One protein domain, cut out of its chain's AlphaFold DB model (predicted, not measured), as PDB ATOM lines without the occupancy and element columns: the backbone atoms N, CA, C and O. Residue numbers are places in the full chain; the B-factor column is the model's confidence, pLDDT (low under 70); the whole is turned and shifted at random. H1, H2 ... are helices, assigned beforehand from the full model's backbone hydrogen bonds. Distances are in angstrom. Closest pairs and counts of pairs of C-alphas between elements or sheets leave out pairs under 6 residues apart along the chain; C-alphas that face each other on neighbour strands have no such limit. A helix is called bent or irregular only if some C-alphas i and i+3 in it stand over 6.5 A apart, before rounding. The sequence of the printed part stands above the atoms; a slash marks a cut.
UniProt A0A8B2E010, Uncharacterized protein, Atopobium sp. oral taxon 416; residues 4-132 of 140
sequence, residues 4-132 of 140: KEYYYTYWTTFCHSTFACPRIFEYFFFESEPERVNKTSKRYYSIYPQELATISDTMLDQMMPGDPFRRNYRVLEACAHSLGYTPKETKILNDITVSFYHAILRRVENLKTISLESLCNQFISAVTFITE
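Overview. This is residues 4 to 132 of the 140 residues of an uncharacterized protein of Atopobium sp. oral taxon 416 (UniProt A0A8B2E010). The long helix H6 and H7, which folds back beside it as a helical hairpin, form a three-helix bundle with H1, and H5 packs on the end of this bundle where H1 and H6 begin. H2 packs on the later part of H6, while H3 and H4 lie to one side; the end of H3 and the start of its link to H4, residues 43 to 51, stick out. The printed part has 129 residues with seven named helices, H1 to H7 in order, and no named strand, and its class is all helix. It is compact, with a radius of gyration of the C-alphas of 15.0 A and spans of 42 by 37 by 26 A.

Arrangement. H6, residues 87 to 110, is the hub, touching four helices. H7, residues 116 to 131, touches it in a hairpin, opposite ways at a shallow tilt of 17 degrees; the closest C-alphas are those of Thr 97 and Val 127, 6.5 A. H1, residues 4 to 19, touches H7 at a shallow tilt of 32 degrees, opposite ways, closest at C-alphas 15 and 120, 5.7 A. H1 only just touches H6, with 3 pairs of C-alphas within 8 A, the closest Phe 19 and Leu 105 at 6.4 A. H5, residues 68 to 82, touches residues 90 to 98 of H6 at a steep tilt of 49 degrees, with C-alphas 73 and 94 closest at 5.8 A. With residues 4 to 10 alone H1 touches H5, closest at C-alphas 4 and 79, 5.0 A. H2, residues 22 to 31, touches residues 102 to 109 of H6, with C-alphas 22 and 105 closest at 5.9 A. H4, residues 57 to 63, touches residues 71 to 75 of H5, with C-alphas 62 and 71 closest at 5.6 A. H3, residues 34 to 47, touches no helix but is near H2, where C-alphas 37 and 28 are closest at 6.5 A. Every O i to N i+4 pair is within hydrogen-bond range in H1, H3, H4 and H7; the counts are 5 of 6 in H2, 8 of 11 in H5 and 19 of 20 in H6.

Along the chain. From first to last C-alpha H6 measures 35.2 A, H7 22.6 A, H1 22.1 A, H5 21.7 A and H3 20.4 A; H2 and H4 are shorter. H5 is only just irregular, with C-alphas 75 and 78 6.8 A apart. H1 begins at C-alpha 4 (-36.992, 0.949, -15.012), and H7 ends at C-alpha 131 (-33.457, -5.485, -10.511).

Size, cuts and confidence. The C-alphas farthest apart, those of Ile 47 and Gly 84, are 42.1 A apart. The printed part has no cut and no long link. Mean pLDDT of the printed part is 87.3; residues 63, 109 and 111 to 113 are under 70.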
ATOM      1  N   LYS A   4     -38.030   0.958 -16.046       91.44
ATOM      2  CA  LYS A   4     -36.992   0.949 -15.012       91.44
ATOM      3  C   LYS A   4     -36.768   2.332 -14.400       91.44
ATOM      4  O   LYS A   4     -36.804   2.485 -13.182       91.44
ATOM      5  N   GLU A   5     -36.570   3.355 -15.232       92.00
ATOM      6  CA  GLU A   5     -36.407   4.737 -14.756       92.00
ATOM      7  C   GLU A   5     -37.661   5.235 -14.023       92.00
ATOM      8  O   GLU A   5     -37.542   5.945 -13.023       92.00
ATOM      9  N   TYR A   6     -38.858   4.835 -14.474       91.44
ATOM     10  CA  TYR A   6     -40.115   5.126 -13.784       91.44
ATOM     11  C   TYR A   6     -40.133   4.503 -12.388       91.44
ATOM     12  O   TYR A   6     -40.394   5.198 -11.407       91.44
ATOM     13  N   TYR A   7     -39.798   3.216 -12.288       93.06
ATOM     14  CA  TYR A   7     -39.772   2.483 -11.024       93.06
ATOM     15  C   TYR A   7     -38.782   3.085 -10.016       93.06
ATOM     16  O   TYR A   7     -39.128   3.299  -8.852       93.06
ATOM     17  N   TYR A   8     -37.573   3.433 -10.460       93.75
ATOM     18  CA  TYR A   8     -36.563   4.051  -9.596       93.75
ATOM     19  C   TYR A   8     -36.946   5.472  -9.181       93.75
ATOM     20  O   TYR A   8     -36.734   5.856  -8.030       93.75
ATOM     21  N   THR A   9     -37.557   6.240 -10.085       92.31
ATOM     22  CA  THR A   9     -38.071   7.582  -9.778       92.31
ATOM     23  C   THR A   9     -39.191   7.508  -8.745       92.31
ATOM     24  O   THR A   9     -39.144   8.228  -7.749       92.31
ATOM     25  N   TYR A  10     -40.148   6.590  -8.924       91.88
ATOM     26  CA  TYR A  10     -41.225   6.336  -7.963       91.88
ATOM     27  C   TYR A  10     -40.664   6.073  -6.563       91.88
ATOM     28  O   TYR A  10     -41.037   6.757  -5.608       91.88
ATOM     29  N   TRP A  11     -39.724   5.134  -6.443       94.44
ATOM     30  CA  TRP A  11     -39.129   4.790  -5.155       94.44
ATOM     31  C   TRP A  11     -38.288   5.917  -4.562       94.44
ATOM     32  O   TRP A  11     -38.367   6.157  -3.362       94.44
ATOM     33  N   THR A  12     -37.549   6.663  -5.384       93.56
ATOM     34  CA  THR A  12     -36.766   7.820  -4.923       93.56
ATOM     35  C   THR A  12     -37.684   8.882  -4.317       93.56
ATOM     36  O   THR A  12     -37.462   9.339  -3.195       93.56
ATOM     37  N   THR A  13     -38.768   9.236  -5.014       90.81
ATOM     38  CA  THR A  13     -39.769  10.192  -4.519       90.81
ATOM     39  C   THR A  13     -40.471   9.675  -3.264       90.81
ATOM     40  O   THR A  13     -40.671  10.432  -2.306       90.81
ATOM     41  N   PHE A  14     -40.824   8.389  -3.237       91.06
ATOM     42  CA  PHE A  14     -41.496   7.772  -2.101       91.06
ATOM     43  C   PHE A  14     -40.598   7.741  -0.859       91.06
ATOM     44  O   PHE A  14     -41.034   8.143   0.218       91.06
ATOM     45  N   CYS A  15     -39.326   7.361  -0.988       92.88
ATOM     46  CA  CYS A  15     -38.361   7.371   0.111       92.88
ATOM     47  C   CYS A  15     -38.129   8.781   0.661       92.88
ATOM     48  O   CYS A  15     -38.248   8.973   1.870       92.88
ATOM     49  N   HIS A  16     -37.899   9.785  -0.195       90.19
ATOM     50  CA  HIS A  16     -37.731  11.171   0.261       90.19
ATOM     51  C   HIS A  16     -38.938  11.679   1.053       90.19
ATOM     52  O   HIS A  16     -38.778  12.332   2.083       90.19
ATOM     53  N   SER A  17     -40.147  11.348   0.596       87.94
ATOM     54  CA  SER A  17     -41.382  11.773   1.257       87.94
ATOM     55  C   SER A  17     -41.607  11.028   2.573       87.94
ATOM     56  O   SER A  17     -41.981  11.625   3.582       87.94
ATOM     57  N   THR A  18     -41.383   9.713   2.576       90.56
ATOM     58  CA  THR A  18     -41.747   8.857   3.710       90.56
ATOM     59  C   THR A  18     -40.716   8.865   4.827       90.56
ATOM     60  O   THR A  18     -41.087   8.907   5.999       90.56
ATOM     61  N   PHE A  19     -39.424   8.918   4.497       90.31
ATOM     62  CA  PHE A  19     -38.358   8.957   5.499       90.31
ATOM     63  C   PHE A  19     -38.277  10.305   6.226       90.31
ATOM     64  O   PHE A  19     -37.735  10.361   7.324       90.31
ATOM     65  N   ALA A  20     -38.865  11.377   5.687       88.31
ATOM     66  CA  ALA A  20     -39.014  12.642   6.409       88.31
ATOM     67  C   ALA A  20     -39.999  12.549   7.594       88.31
ATOM     68  O   ALA A  20     -39.853  13.272   8.578       88.31
ATOM     69  N   CYS A  21     -40.977  11.639   7.523       89.12
ATOM     70  CA  CYS A  21     -42.024  11.451   8.533       89.12
ATOM     71  C   CYS A  21     -42.215   9.959   8.877       89.12
ATOM     72  O   CYS A  21     -43.335   9.443   8.781       89.12
ATOM     73  N   PRO A  22     -41.156   9.242   9.296       89.19
ATOM     74  CA  PRO A  22     -41.116   7.781   9.263       89.19
ATOM     75  C   PRO A  22     -42.201   7.143  10.133       89.19
ATOM     76  O   PRO A  22     -42.878   6.227   9.689       89.19
ATOM     77  N   ARG A  23     -42.455   7.693  11.327       87.94
ATOM     78  CA  ARG A  23     -43.461   7.170  12.262       87.94
ATOM     79  C   ARG A  23     -44.895   7.268  11.736       87.94
ATOM     80  O   ARG A  23     -45.709   6.393  12.008       87.94
ATOM     81  N   ILE A  24     -45.214   8.327  10.986       87.94
ATOM     82  CA  ILE A  24     -46.542   8.474  10.373       87.94
ATOM     83  C   ILE A  24     -46.721   7.392   9.314       87.94
ATOM     84  O   ILE A  24     -47.757   6.737   9.285       87.94
ATOM     85  N   PHE A  25     -45.710   7.186   8.471       88.81
ATOM     86  CA  PHE A  25     -45.784   6.225   7.378       88.81
ATOM     87  C   PHE A  25     -45.657   4.768   7.833       88.81
ATOM     88  O   PHE A  25     -46.309   3.914   7.241       88.81
ATOM     89  N   GLU A  26     -44.925   4.490   8.912       89.75
ATOM     90  CA  GLU A  26     -44.901   3.180   9.574       89.75
ATOM     91  C   GLU A  26     -46.304   2.814  10.068       89.75
ATOM     92  O   GLU A  26     -46.869   1.791   9.679       89.75
ATOM     93  N   TYR A  27     -46.923   3.722  10.832       86.38
ATOM     94  CA  TYR A  27     -48.289   3.542  11.307       86.38
ATOM     95  C   TYR A  27     -49.278   3.373  10.153       86.38
ATOM     96  O   TYR A  27     -50.188   2.546  10.210       86.38
ATOM     97  N   PHE A  28     -49.123   4.190   9.112       84.44
ATOM     98  CA  PHE A  28     -50.044   4.221   7.989       84.44
ATOM     99  C   PHE A  28     -49.942   2.958   7.135       84.44
ATOM    100  O   PHE A  28     -50.977   2.411   6.796       84.44
ATOM    101  N   PHE A  29     -48.748   2.459   6.811       85.19
ATOM    102  CA  PHE A  29     -48.597   1.338   5.873       85.19
ATOM    103  C   PHE A  29     -48.438  -0.037   6.523       85.19
ATOM    104  O   PHE A  29     -48.774  -1.029   5.878       85.19
ATOM    105  N   PHE A  30     -47.932  -0.119   7.757       86.44
ATOM    106  CA  PHE A  30     -47.537  -1.397   8.365       86.44
ATOM    107  C   PHE A  30     -48.245  -1.719   9.685       86.44
ATOM    108  O   PHE A  30     -48.343  -2.893  10.033       86.44
ATOM    109  N   GLU A  31     -48.777  -0.724  10.403       83.81
ATOM    110  CA  GLU A  31     -49.528  -0.962  11.653       83.81
ATOM    111  C   GLU A  31     -51.049  -0.795  11.502       83.81
ATOM    112  O   GLU A  31     -51.819  -1.280  12.332       83.81
ATOM    113  N   SER A  32     -51.505  -0.091  10.462       79.38
ATOM    114  CA  SER A  32     -52.928   0.133  10.192       79.38
ATOM    115  C   SER A  32     -53.500  -0.906   9.235       79.38
ATOM    116  O   SER A  32     -52.865  -1.297   8.262       79.38
ATOM    117  N   GLU A  33     -54.771  -1.255   9.438       81.81
ATOM    118  CA  GLU A  33     -55.540  -2.022   8.456       81.81
ATOM    119  C   GLU A  33     -55.563  -1.294   7.094       81.81
ATOM    120  O   GLU A  33     -55.982  -0.126   7.046       81.81
ATOM    121  N   PRO A  34     -55.207  -1.955   5.974       78.56
ATOM    122  CA  PRO A  34     -55.167  -1.330   4.648       78.56
ATOM    123  C   PRO A  34     -56.474  -0.628   4.249       78.56
ATOM    124  O   PRO A  34     -56.463   0.412   3.590       78.56
ATOM    125  N   GLU A  35     -57.625  -1.138   4.693       80.00
ATOM    126  CA  GLU A  35     -58.923  -0.509   4.427       80.00
ATOM    127  C   GLU A  35     -59.120   0.819   5.160       80.00
ATOM    128  O   GLU A  35     -59.758   1.747   4.647       80.00
ATOM    129  N   ARG A  36     -58.539   0.966   6.353       81.56
ATOM    130  CA  ARG A  36     -58.578   2.233   7.086       81.56
ATOM    131  C   ARG A  36     -57.751   3.292   6.371       81.56
ATOM    132  O   ARG A  36     -58.178   4.448   6.295       81.56
ATOM    133  N   VAL A  37     -56.613   2.893   5.819       79.50
ATOM    134  CA  VAL A  37     -55.759   3.740   4.985       79.50
ATOM    135  C   VAL A  37     -56.514   4.185   3.739       79.50
ATOM    136  O   VAL A  37     -56.693   5.385   3.536       79.50
ATOM    137  N   ASN A  38     -57.078   3.231   2.987       79.62
ATOM    138  CA  ASN A  38     -57.904   3.498   1.806       79.62
ATOM    139  C   ASN A  38     -59.006   4.519   2.107       79.62
ATOM    140  O   ASN A  38     -59.203   5.485   1.367       79.62
ATOM    141  N   LYS A  39     -59.741   4.314   3.206       83.62
ATOM    142  CA  LYS A  39     -60.835   5.196   3.627       83.62
ATOM    143  C   LYS A  39     -60.336   6.592   3.996       83.62
ATOM    144  O   LYS A  39     -60.993   7.574   3.654       83.62
ATOM    145  N   THR A  40     -59.197   6.680   4.677       83.81
ATOM    146  CA  THR A  40     -58.587   7.955   5.078       83.81
ATOM    147  C   THR A  40     -58.148   8.751   3.852       83.81
ATOM    148  O   THR A  40     -58.551   9.905   3.717       83.81
ATOM    149  N   SER A  41     -57.436   8.123   2.911       81.75
ATOM    150  CA  SER A  41     -57.015   8.756   1.653       81.75
ATOM    151  C   SER A  41     -58.209   9.211   0.814       81.75
ATOM    152  O   SER A  41     -58.260  10.364   0.392       81.75
ATOM    153  N   LYS A  42     -59.227   8.354   0.633       84.00
ATOM    154  CA  LYS A  42     -60.456   8.720  -0.102       84.00
ATOM    155  C   LYS A  42     -61.160   9.917   0.532       84.00
ATOM    156  O   LYS A  42     -61.619  10.810  -0.175       84.00
ATOM    157  N   ARG A  43     -61.240   9.952   1.865       86.38
ATOM    158  CA  ARG A  43     -61.870  11.063   2.580       86.38
ATOM    159  C   ARG A  43     -61.069  12.354   2.449       86.38
ATOM    160  O   ARG A  43     -61.678  13.394   2.226       86.38
ATOM    161  N   TYR A  44     -59.743  12.294   2.545       86.00
ATOM    162  CA  TYR A  44     -58.878  13.458   2.353       86.00
ATOM    163  C   TYR A  44     -59.109  14.104   0.978       86.00
ATOM    164  O   TYR A  44     -59.472  15.276   0.901       86.00
ATOM    165  N   TYR A  45     -59.038  13.320  -0.098       86.56
ATOM    166  CA  TYR A  45     -59.219  13.857  -1.449       86.56
ATOM    167  C   TYR A  45     -60.666  14.237  -1.788       86.56
ATOM    168  O   TYR A  45     -60.882  15.062  -2.670       86.56
ATOM    169  N   SER A  46     -61.665  13.720  -1.063       87.44
ATOM    170  CA  SER A  46     -63.041  14.233  -1.170       87.44
ATOM    171  C   SER A  46     -63.193  15.665  -0.639       87.44
ATOM    172  O   SER A  46     -64.105  16.373  -1.057       87.44
ATOM    173  N   ILE A  47     -62.309  16.089   0.275       91.81
ATOM    174  CA  ILE A  47     -62.283  17.444   0.849       91.81
ATOM    175  C   ILE A  47     -61.406  18.371  -0.002       91.81
ATOM    176  O   ILE A  47     -61.747  19.539  -0.170       91.81
ATOM    177  N   TYR A  48     -60.312  17.847  -0.566       88.62
ATOM    178  CA  TYR A  48     -59.356  18.598  -1.387       88.62
ATOM    179  C   TYR A  48     -59.273  18.060  -2.832       88.62
ATOM    180  O   TYR A  48     -58.208  17.621  -3.270       88.62
ATOM    181  N   PRO A  49     -60.375  18.073  -3.607       86.50
ATOM    182  CA  PRO A  49     -60.408  17.484  -4.949       86.50
ATOM    183  C   PRO A  49     -59.467  18.180  -5.944       86.50
ATOM    184  O   PRO A  49     -58.991  17.554  -6.886       86.50
ATOM    185  N   GLN A  50     -59.147  19.457  -5.732       88.44
ATOM    186  CA  GLN A  50     -58.197  20.208  -6.555       88.44
ATOM    187  C   GLN A  50     -56.771  19.648  -6.497       88.44
ATOM    188  O   GLN A  50     -56.024  19.812  -7.456       88.44
ATOM    189  N   GLU A  51     -56.395  18.962  -5.411       83.81
ATOM    190  CA  GLU A  51     -55.082  18.309  -5.301       83.81
ATOM    191  C   GLU A  51     -54.984  17.070  -6.200       83.81
ATOM    192  O   GLU A  51     -53.884  16.643  -6.533       83.81
ATOM    193  N   LEU A  52     -56.125  16.522  -6.635       79.94
ATOM    194  CA  LEU A  52     -56.180  15.449  -7.625       79.94
ATOM    195  C   LEU A  52     -56.166  15.956  -9.065       79.94
ATOM    196  O   LEU A  52     -55.831  15.192  -9.960       79.94
ATOM    197  N   ALA A  53     -56.502  17.226  -9.311       76.62
ATOM    198  CA  ALA A  53     -56.637  17.764 -10.668       76.62
ATOM    199  C   ALA A  53     -55.321  17.744 -11.471       76.62
ATOM    200  O   ALA A  53     -55.337  17.853 -12.694       76.62
ATOM    201  N   THR A  54     -54.186  17.611 -10.784       74.75
ATOM    202  CA  THR A  54     -52.842  17.530 -11.369       74.75
ATOM    203  C   THR A  54     -52.286  16.104 -11.410       74.75
ATOM    204  O   THR A  54     -51.202  15.897 -11.957       74.75
ATOM    205  N   ILE A  55     -53.000  15.122 -10.851       77.12
ATOM    206  CA  ILE A  55     -52.562  13.728 -10.745       77.12
ATOM    207  C   ILE A  55     -53.318  12.902 -11.787       77.12
ATOM    208  O   ILE A  55     -54.538  12.978 -11.890       77.12
ATOM    209  N   SER A  56     -52.598  12.098 -12.571       77.62
ATOM    210  CA  SER A  56     -53.238  11.199 -13.535       77.62
ATOM    211  C   SER A  56     -53.979  10.059 -12.832       77.62
ATOM    212  O   SER A  56     -53.566   9.605 -11.762       77.62
ATOM    213  N   ASP A  57     -55.024   9.528 -13.471       76.00
ATOM    214  CA  ASP A  57     -55.769   8.371 -12.954       76.00
ATOM    215  C   ASP A  57     -54.850   7.171 -12.674       76.00
ATOM    216  O   ASP A  57     -55.004   6.483 -11.668       76.00
ATOM    217  N   THR A  58     -53.826   6.963 -13.508       73.69
ATOM    218  CA  THR A  58     -52.813   5.917 -13.314       73.69
ATOM    219  C   THR A  58     -52.013   6.117 -12.027       73.69
ATOM    220  O   THR A  58     -51.810   5.166 -11.269       73.69
ATOM    221  N   MET A  59     -51.563   7.347 -11.755       71.12
ATOM    222  CA  MET A  59     -50.832   7.658 -10.523       71.12
ATOM    223  C   MET A  59     -51.738   7.523  -9.302       71.12
ATOM    224  O   MET A  59     -51.306   6.983  -8.287       71.12
ATOM    225  N   LEU A  60     -53.006   7.930  -9.404       73.62
ATOM    226  CA  LEU A  60     -53.997   7.712  -8.352       73.62
ATOM    227  C   LEU A  60     -54.160   6.227  -8.039       73.62
ATOM    228  O   LEU A  60     -54.070   5.820  -6.881       73.62
ATOM    229  N   ASP A  61     -54.313   5.394  -9.058       74.31
ATOM    230  CA  ASP A  61     -54.454   3.957  -8.864       74.31
ATOM    231  C   ASP A  61     -53.204   3.333  -8.212       74.31
ATOM    232  O   ASP A  61     -53.311   2.390  -7.425       74.31
ATOM    233  N   GLN A  62     -52.013   3.877  -8.453       74.31
ATOM    234  CA  GLN A  62     -50.776   3.442  -7.791       74.31
ATOM    235  C   GLN A  62     -50.638   3.994  -6.357       74.31
ATOM    236  O   GLN A  62     -50.143   3.298  -5.469       74.31
ATOM    237  N   MET A  63     -51.116   5.215  -6.099       68.75
ATOM    238  CA  MET A  63     -50.978   5.938  -4.827       68.75
ATOM    239  C   MET A  63     -52.119   5.715  -3.829       68.75
ATOM    240  O   MET A  63     -52.016   6.172  -2.690       68.75
ATOM    241  N   MET A  64     -53.219   5.074  -4.210       71.81
ATOM    242  CA  MET A  64     -54.390   4.918  -3.337       71.81
ATOM    243  C   MET A  64     -54.419   3.646  -2.476       71.81
ATOM    244  O   MET A  64     -54.843   3.765  -1.325       71.81
ATOM    245  N   PRO A  65     -53.983   2.454  -2.936       76.75
ATOM    246  CA  PRO A  65     -54.079   1.227  -2.137       76.75
ATOM    247  C   PRO A  65     -53.339   1.352  -0.803       76.75
ATOM    248  O   PRO A  65     -52.185   1.720  -0.800       76.75
ATOM    249  N   GLY A  66     -53.931   1.052   0.345       78.31
ATOM    250  CA  GLY A  66     -53.249   1.166   1.640       78.31
ATOM    251  C   GLY A  66     -52.173   0.114   1.884       78.31
ATOM    252  O   GLY A  66     -51.314   0.301   2.732       78.31
ATOM    253  N   ASP A  67     -52.216  -0.964   1.110       88.00
ATOM    254  CA  ASP A  67     -51.281  -2.076   1.180       88.00
ATOM    255  C   ASP A  67     -49.991  -1.757   0.392       88.00
ATOM    256  O   ASP A  67     -50.050  -1.629  -0.842       88.00
ATOM    257  N   PRO A  68     -48.826  -1.643   1.061       90.44
ATOM    258  CA  PRO A  68     -47.556  -1.336   0.410       90.44
ATOM    259  C   PRO A  68     -47.104  -2.425  -0.575       90.44
ATOM    260  O   PRO A  68     -46.486  -2.093  -1.589       90.44
ATOM    261  N   PHE A  69     -47.462  -3.696  -0.356       93.88
ATOM    262  CA  PHE A  69     -47.154  -4.791  -1.284       93.88
ATOM    263  C   PHE A  69     -47.946  -4.654  -2.574       93.88
ATOM    264  O   PHE A  69     -47.390  -4.779  -3.665       93.88
ATOM    265  N   ARG A  70     -49.238  -4.335  -2.470       91.50
ATOM    266  CA  ARG A  70     -50.077  -4.087  -3.647       91.50
ATOM    267  C   ARG A  70     -49.664  -2.822  -4.396       91.50
ATOM    268  O   ARG A  70     -49.690  -2.828  -5.627       91.50
ATOM    269  N   ARG A  71     -49.297  -1.748  -3.683       90.50
ATOM    270  CA  ARG A  71     -48.771  -0.518  -4.304       90.50
ATOM    271  C   ARG A  71     -47.521  -0.810  -5.114       90.50
ATOM    272  O   ARG A  71     -47.487  -0.485  -6.296       90.50
ATOM    273  N   ASN A  72     -46.520  -1.430  -4.487       94.44
ATOM    274  CA  ASN A  72     -45.251  -1.678  -5.151       94.44
ATOM    275  C   ASN A  72     -45.425  -2.596  -6.362       94.44
ATOM    276  O   ASN A  72     -44.919  -2.269  -7.429       94.44
ATOM    277  N   TYR A  73     -46.220  -3.665  -6.247       94.38
ATOM    278  CA  TYR A  73     -46.462  -4.578  -7.364       94.38
ATOM    279  C   TYR A  73     -47.000  -3.846  -8.608       94.38
ATOM    280  O   TYR A  73     -46.540  -4.108  -9.715       94.38
ATOM    281  N   ARG A  74     -47.907  -2.869  -8.438       90.50
ATOM    282  CA  ARG A  74     -48.465  -2.066  -9.550       90.50
ATOM    283  C   ARG A  74     -47.428  -1.224 -10.297       90.50
ATOM    284  O   ARG A  74     -47.646  -0.902 -11.460       90.50
ATOM    285  N   VAL A  75     -46.353  -0.822  -9.628       91.06
ATOM    286  CA  VAL A  75     -45.269  -0.025 -10.224       91.06
ATOM    287  C   VAL A  75     -44.154  -0.945 -10.733       91.06
ATOM    288  O   VAL A  75     -43.540  -0.672 -11.761       91.06
ATOM    289  N   LEU A  76     -43.919  -2.058 -10.038       93.62
ATOM    290  CA  LEU A  76     -42.885  -3.034 -10.350       93.62
ATOM    291  C   LEU A  76     -43.213  -3.868 -11.591       93.62
ATOM    292  O   LEU A  76     -42.292  -4.219 -12.315       93.62
ATOM    293  N   GLU A  77     -44.479  -4.208 -11.841       93.56
ATOM    294  CA  GLU A  77     -44.859  -5.201 -12.859       93.56
ATOM    295  C   GLU A  77     -44.286  -4.901 -14.252       93.56
ATOM    296  O   GLU A  77     -43.666  -5.776 -14.856       93.56
ATOM    297  N   ALA A  78     -44.414  -3.660 -14.734       92.00
ATOM    298  CA  ALA A  78     -43.863  -3.254 -16.028       92.00
ATOM    299  C   ALA A  78     -42.325  -3.335 -16.049       92.00
ATOM    300  O   ALA A  78     -41.738  -3.902 -16.968       92.00
ATOM    301  N   CYS A  79     -41.677  -2.849 -14.984       92.88
ATOM    302  CA  CYS A  79     -40.227  -2.914 -14.822       92.88
ATOM    303  C   CYS A  79     -39.736  -4.370 -14.820       92.88
ATOM    304  O   CYS A  79     -38.883  -4.740 -15.623       92.88
ATOM    305  N   ALA A  80     -40.332  -5.230 -13.994       92.88
ATOM    306  CA  ALA A  80     -39.956  -6.631 -13.872       92.88
ATOM    307  C   ALA A  80     -40.175  -7.406 -15.181       92.88
ATOM    308  O   ALA A  80     -39.318  -8.193 -15.581       92.88
ATOM    309  N   HIS A  81     -41.280  -7.148 -15.881       92.19
ATOM    310  CA  HIS A  81     -41.534  -7.754 -17.184       92.19
ATOM    311  C   HIS A  81     -40.487  -7.319 -18.221       92.19
ATOM    312  O   HIS A  81     -39.953  -8.167 -18.933       92.19
ATOM    313  N   SER A  82     -40.122  -6.031 -18.261       91.00
ATOM    314  CA  SER A  82     -39.077  -5.527 -19.168       91.00
ATOM    315  C   SER A  82     -37.694  -6.148 -18.916       91.00
ATOM    316  O   SER A  82     -36.874  -6.222 -19.828       91.00
ATOM    317  N   LEU A  83     -37.459  -6.632 -17.692       89.00
ATOM    318  CA  LEU A  83     -36.233  -7.303 -17.253       89.00
ATOM    319  C   LEU A  83     -36.279  -8.830 -17.436       89.00
ATOM    320  O   LEU A  83     -35.298  -9.510 -17.150       89.00
ATOM    321  N   GLY A  84     -37.399  -9.380 -17.918       90.56
ATOM    322  CA  GLY A  84     -37.554 -10.812 -18.183       90.56
ATOM    323  C   GLY A  84     -37.964 -11.662 -16.977       90.56
ATOM    324  O   GLY A  84     -37.954 -12.887 -17.083       90.56
ATOM    325  N   TYR A  85     -38.355 -11.056 -15.851       90.56
ATOM    326  CA  TYR A  85     -38.857 -11.814 -14.703       90.56
ATOM    327  C   TYR A  85     -40.222 -12.440 -14.997       90.56
ATOM    328  O   TYR A  85     -41.128 -11.816 -15.554       90.56
ATOM    329  N   THR A  86     -40.404 -13.677 -14.543       93.81
ATOM    330  CA  THR A  86     -41.708 -14.342 -14.524       93.81
ATOM    331  C   THR A  86     -42.623 -13.731 -13.455       93.81
ATOM    332  O   THR A  86     -42.137 -13.225 -12.442       93.81
ATOM    333  N   PRO A  87     -43.957 -13.889 -13.555       94.56
ATOM    334  CA  PRO A  87     -44.883 -13.398 -12.527       94.56
ATOM    335  C   PRO A  87     -44.605 -13.928 -11.110       94.56
ATOM    336  O   PRO A  87     -44.942 -13.284 -10.117       94.56
ATOM    337  N   LYS A  88     -44.006 -15.120 -10.991       95.00
ATOM    338  CA  LYS A  88     -43.601 -15.685  -9.697       95.00
ATOM    339  C   LYS A  88     -42.394 -14.939  -9.127       95.00
ATOM    340  O   LYS A  88     -42.400 -14.608  -7.946       95.00
ATOM    341  N   GLU A  89     -41.390 -14.663  -9.952       94.19
ATOM    342  CA  GLU A  89     -40.208 -13.894  -9.556       94.19
ATOM    343  C   GLU A  89     -40.568 -12.439  -9.260       94.19
ATOM    344  O   GLU A  89     -40.104 -11.901  -8.261       94.19
ATOM    345  N   THR A  90     -41.484 -11.833 -10.022       95.25
ATOM    346  CA  THR A  90     -42.008 -10.486  -9.745       95.25
ATOM    347  C   THR A  90     -42.627 -10.386  -8.351       95.25
ATOM    348  O   THR A  90     -42.418  -9.394  -7.658       95.25
ATOM    349  N   LYS A  91     -43.356 -11.416  -7.896       96.19
ATOM    350  CA  LYS A  91     -43.893 -11.456  -6.524       96.19
ATOM    351  C   LYS A  91     -42.785 -11.534  -5.474       96.19
ATOM    352  O   LYS A  91     -42.833 -10.799  -4.498       96.19
ATOM    353  N   ILE A  92     -41.766 -12.363  -5.695       95.75
ATOM    354  CA  ILE A  92     -40.611 -12.461  -4.786       95.75
ATOM    355  C   ILE A  92     -39.878 -11.117  -4.708       95.75
ATOM    356  O   ILE A  92     -39.576 -10.627  -3.623       95.75
ATOM    357  N   LEU A  93     -39.639 -10.490  -5.859       95.31
ATOM    358  CA  LEU A  93     -38.994  -9.187  -5.973       95.31
ATOM    359  C   LEU A  93     -39.798  -8.090  -5.262       95.31
ATOM    360  O   LEU A  93     -39.224  -7.247  -4.569       95.31
ATOM    361  N   ASN A  94     -41.127  -8.137  -5.375       96.75
ATOM    362  CA  ASN A  94     -42.033  -7.259  -4.645       96.75
ATOM    363  C   ASN A  94     -41.874  -7.413  -3.128       96.75
ATOM    364  O   ASN A  94     -41.698  -6.418  -2.425       96.75
ATOM    365  N   ASP A  95     -41.891  -8.652  -2.640       96.81
ATOM    366  CA  ASP A  95     -41.813  -8.946  -1.211       96.81
ATOM    367  C   ASP A  95     -40.461  -8.526  -0.627       96.81
ATOM    368  O   ASP A  95     -40.416  -7.907   0.438       96.81
ATOM    369  N   ILE A  96     -39.363  -8.790  -1.346       96.38
ATOM    370  CA  ILE A  96     -38.012  -8.352  -0.966       96.38
ATOM    371  C   ILE A  96     -37.949  -6.827  -0.898       96.38
ATOM    372  O   ILE A  96     -37.497  -6.279   0.109       96.38
ATOM    373  N   THR A  97     -38.430  -6.141  -1.937       96.88
ATOM    374  CA  THR A  97     -38.386  -4.675  -2.016       96.88
ATOM    375  C   THR A  97     -39.124  -4.041  -0.840       96.88
ATOM    376  O   THR A  97     -38.567  -3.203  -0.128       96.88
ATOM    377  N   VAL A  98     -40.371  -4.454  -0.602       96.81
ATOM    378  CA  VAL A  98     -41.231  -3.861   0.432       96.81
ATOM    379  C   VAL A  98     -40.728  -4.201   1.832       96.81
ATOM    380  O   VAL A  98     -40.706  -3.330   2.701       96.81
ATOM    381  N   SER A  99     -40.247  -5.428   2.048       96.25
ATOM    382  CA  SER A  99     -39.665  -5.829   3.335       96.25
ATOM    383  C   SER A  99     -38.377  -5.063   3.641       96.25
ATOM    384  O   SER A  99     -38.154  -4.640   4.777       96.25
ATOM    385  N   PHE A 100     -37.528  -4.841   2.632       96.50
ATOM    386  CA  PHE A 100     -36.307  -4.060   2.802       96.50
ATOM    387  C   PHE A 100     -36.607  -2.580   3.061       96.50
ATOM    388  O   PHE A 100     -36.012  -1.981   3.958       96.50
ATOM    389  N   TYR A 101     -37.582  -2.013   2.344       95.69
ATOM    390  CA  TYR A 101     -38.097  -0.671   2.612       95.69
ATOM    391  C   TYR A 101     -38.570  -0.539   4.064       95.69
ATOM    392  O   TYR A 101     -38.150   0.382   4.763       95.69
ATOM    393  N   HIS A 102     -39.386  -1.484   4.542       94.69
ATOM    394  CA  HIS A 102     -39.902  -1.494   5.912       94.69
ATOM    395  C   HIS A 102     -38.772  -1.537   6.948       94.69
ATOM    396  O   HIS A 102     -38.758  -0.762   7.906       94.69
ATOM    397  N   ALA A 103     -37.760  -2.377   6.719       93.00
ATOM    398  CA  ALA A 103     -36.585  -2.440   7.579       93.00
ATOM    399  C   ALA A 103     -35.822  -1.103   7.636       93.00
ATOM    400  O   ALA A 103     -35.360  -0.711   8.710       93.00
ATOM    401  N   ILE A 104     -35.693  -0.390   6.510       92.56
ATOM    402  CA  ILE A 104     -35.076   0.944   6.481       92.56
ATOM    403  C   ILE A 104     -35.961   1.969   7.189       92.56
ATOM    404  O   ILE A 104     -35.446   2.717   8.016       92.56
ATOM    405  N   LEU A 105     -37.271   1.974   6.947       91.31
ATOM    406  CA  LEU A 105     -38.216   2.901   7.577       91.31
ATOM    407  C   LEU A 105     -38.125   2.843   9.113       91.31
ATOM    408  O   LEU A 105     -37.983   3.875   9.771       91.31
ATOM    409  N   ARG A 106     -38.060   1.631   9.678       88.31
ATOM    410  CA  ARG A 106     -37.858   1.407  11.122       88.31
ATOM    411  C   ARG A 106     -36.470   1.820  11.619       88.31
ATOM    412  O   ARG A 106     -36.309   2.161  12.790       88.31
ATOM    413  N   ARG A 107     -35.439   1.801  10.767       85.00
ATOM    414  CA  ARG A 107     -34.103   2.325  11.118       85.00
ATOM    415  C   ARG A 107     -34.088   3.847  11.167       85.00
ATOM    416  O   ARG A 107     -33.462   4.385  12.077       85.00
ATOM    417  N   VAL A 108     -34.785   4.522  10.246       81.25
ATOM    418  CA  VAL A 108     -34.911   5.993  10.235       81.25
ATOM    419  C   VAL A 108     -35.462   6.478  11.579       81.25
ATOM    420  O   VAL A 108     -34.940   7.427  12.153       81.25
ATOM    421  N   GLU A 109     -36.468   5.789  12.125       68.50
ATOM    422  CA  GLU A 109     -37.067   6.138  13.422       68.50
ATOM    423  C   GLU A 109     -36.063   6.087  14.590       68.50
ATOM    424  O   GLU A 109     -36.161   6.867  15.538       68.50
ATOM    425  N   ASN A 110     -35.066   5.203  14.513       70.00
ATOM    426  CA  ASN A 110     -34.155   4.907  15.616       70.00
ATOM    427  C   ASN A 110     -32.799   5.632  15.534       70.00
ATOM    428  O   ASN A 110     -32.027   5.588  16.494       70.00
ATOM    429  N   LEU A 111     -32.479   6.301  14.420       66.31
ATOM    430  CA  LEU A 111     -31.144   6.851  14.166       66.31
ATOM    431  C   LEU A 111     -31.181   8.377  14.032       66.31
ATOM    432  O   LEU A 111     -31.641   8.923  13.039       66.31
ATOM    433  N   LYS A 112     -30.620   9.077  15.026       63.31
ATOM    434  CA  LYS A 112     -30.507  10.550  15.037       63.31
ATOM    435  C   LYS A 112     -29.359  11.103  14.176       63.31
ATOM    436  O   LYS A 112     -29.193  12.316  14.111       63.31
ATOM    437  N   THR A 113     -28.535  10.240  13.581       67.06
ATOM    438  CA  THR A 113     -27.227  10.614  13.011       67.06
ATOM    439  C   THR A 113     -27.042  10.271  11.535       67.06
ATOM    440  O   THR A 113     -26.073  10.737  10.941       67.06
ATOM    441  N   ILE A 114     -27.935   9.485  10.924       74.19
ATOM    442  CA  ILE A 114     -27.853   9.156   9.494       74.19
ATOM    443  C   ILE A 114     -28.715  10.142   8.704       74.19
ATOM    444  O   ILE A 114     -29.854  10.408   9.078       74.19
ATOM    445  N   SER A 115     -28.178  10.690   7.612       85.00
ATOM    446  CA  SER A 115     -28.947  11.574   6.736       85.00
ATOM    447  C   SER A 115     -30.035  10.799   5.985       85.00
ATOM    448  O   SER A 115     -29.825   9.667   5.545       85.00
ATOM    449  N   LEU A 116     -31.200  11.429   5.790       85.81
ATOM    450  CA  LEU A 116     -32.301  10.849   5.010       85.81
ATOM    451  C   LEU A 116     -31.860  10.477   3.591       85.81
ATOM    452  O   LEU A 116     -32.245   9.431   3.076       85.81
ATOM    453  N   GLU A 117     -31.003  11.304   2.996       88.38
ATOM    454  CA  GLU A 117     -30.407  11.068   1.683       88.38
ATOM    455  C   GLU A 117     -29.578   9.778   1.654       88.38
ATOM    456  O   GLU A 117     -29.720   8.976   0.736       88.38
ATOM    457  N   SER A 118     -28.781   9.505   2.694       89.75
ATOM    458  CA  SER A 118     -28.001   8.266   2.768       89.75
ATOM    459  C   SER A 118     -28.893   7.024   2.839       89.75
ATOM    460  O   SER A 118     -28.546   6.004   2.246       89.75
ATOM    461  N   LEU A 119     -30.031   7.099   3.533       90.25
ATOM    462  CA  LEU A 119     -30.989   5.990   3.630       90.25
ATOM    463  C   LEU A 119     -31.773   5.799   2.327       90.25
ATOM    464  O   LEU A 119     -31.995   4.660   1.917       90.25
ATOM    465  N   CYS A 120     -32.138   6.891   1.649       92.56
ATOM    466  CA  CYS A 120     -32.720   6.833   0.307       92.56
ATOM    467  C   CYS A 120     -31.742   6.175  -0.670       92.56
ATOM    468  O   CYS A 120     -32.101   5.203  -1.325       92.56
ATOM    469  N   ASN A 121     -30.486   6.629  -0.697       93.38
ATOM    470  CA  ASN A 121     -29.451   6.061  -1.558       93.38
ATOM    471  C   ASN A 121     -29.222   4.577  -1.260       93.38
ATOM    472  O   ASN A 121     -29.171   3.776  -2.185       93.38
ATOM    473  N   GLN A 122     -29.166   4.185   0.018       93.94
ATOM    474  CA  GLN A 122     -29.057   2.777   0.405       93.94
ATOM    475  C   GLN A 122     -30.224   1.940  -0.131       93.94
ATOM    476  O   GLN A 122     -30.004   0.844  -0.648       93.94
ATOM    477  N   PHE A 123     -31.455   2.439   0.004       95.56
ATOM    478  CA  PHE A 123     -32.632   1.747  -0.503       95.56
ATOM    479  C   PHE A 123     -32.581   1.596  -2.025       95.56
ATOM    480  O   PHE A 123     -32.712   0.483  -2.532       95.56
ATOM    481  N   ILE A 124     -32.319   2.688  -2.746       95.38
ATOM    482  CA  ILE A 124     -32.250   2.679  -4.210       95.38
ATOM    483  C   ILE A 124     -31.128   1.766  -4.704       95.38
ATOM    484  O   ILE A 124     -31.370   0.969  -5.602       95.38
ATOM    485  N   SER A 125     -29.942   1.784  -4.089       94.56
ATOM    486  CA  SER A 125     -28.858   0.858  -4.446       94.56
ATOM    487  C   SER A 125     -29.257  -0.608  -4.277       94.56
ATOM    488  O   SER A 125     -28.907  -1.428  -5.122       94.56
ATOM    489  N   ALA A 126     -29.997  -0.951  -3.219       93.69
ATOM    490  CA  ALA A 126     -30.467  -2.318  -3.020       93.69
ATOM    491  C   ALA A 126     -31.520  -2.721  -4.053       93.69
ATOM    492  O   ALA A 126     -31.452  -3.831  -4.569       93.69
ATOM    493  N   VAL A 127     -32.461  -1.822  -4.373       93.38
ATOM    494  CA  VAL A 127     -33.454  -2.054  -5.431       93.38
ATOM    495  C   VAL A 127     -32.755  -2.265  -6.767       93.38
ATOM    496  O   VAL A 127     -33.018  -3.269  -7.413       93.38
ATOM    497  N   THR A 128     -31.810  -1.397  -7.129       92.31
ATOM    498  CA  THR A 128     -31.010  -1.544  -8.349       92.31
ATOM    499  C   THR A 128     -30.288  -2.886  -8.388       92.31
ATOM    500  O   THR A 128     -30.379  -3.581  -9.390       92.31
ATOM    501  N   PHE A 129     -29.647  -3.299  -7.291       91.06
ATOM    502  CA  PHE A 129     -28.942  -4.582  -7.214       91.06
ATOM    503  C   PHE A 129     -29.850  -5.790  -7.489       91.06
ATOM    504  O   PHE A 129     -29.424  -6.736  -8.141       91.06
ATOM    505  N   ILE A 130     -31.095  -5.775  -7.002       88.38
ATOM    506  CA  ILE A 130     -32.033  -6.896  -7.189       88.38
ATOM    507  C   ILE A 130     -32.823  -6.827  -8.503       88.38
ATOM    508  O   ILE A 130     -33.461  -7.815  -8.860       88.38
ATOM    509  N   THR A 131     -32.812  -5.684  -9.198       86.69
ATOM    510  CA  THR A 131     -33.457  -5.485 -10.511       86.69
ATOM    511  C   THR A 131     -32.466  -5.385 -11.668       86.69
ATOM    512  O   THR A 131     -32.875  -5.216 -12.814       86.69
ATOM    513  N   GLU A 132     -31.167  -5.459 -11.406       81.81
ATOM    514  CA  GLU A 132     -30.168  -5.642 -12.449       81.81
ATOM    515  C   GLU A 132     -29.952  -7.140 -12.667       81.81
ATOM    516  O   GLU A 132     -29.877  -7.899 -11.695       81.81
TER     517      GLU A 132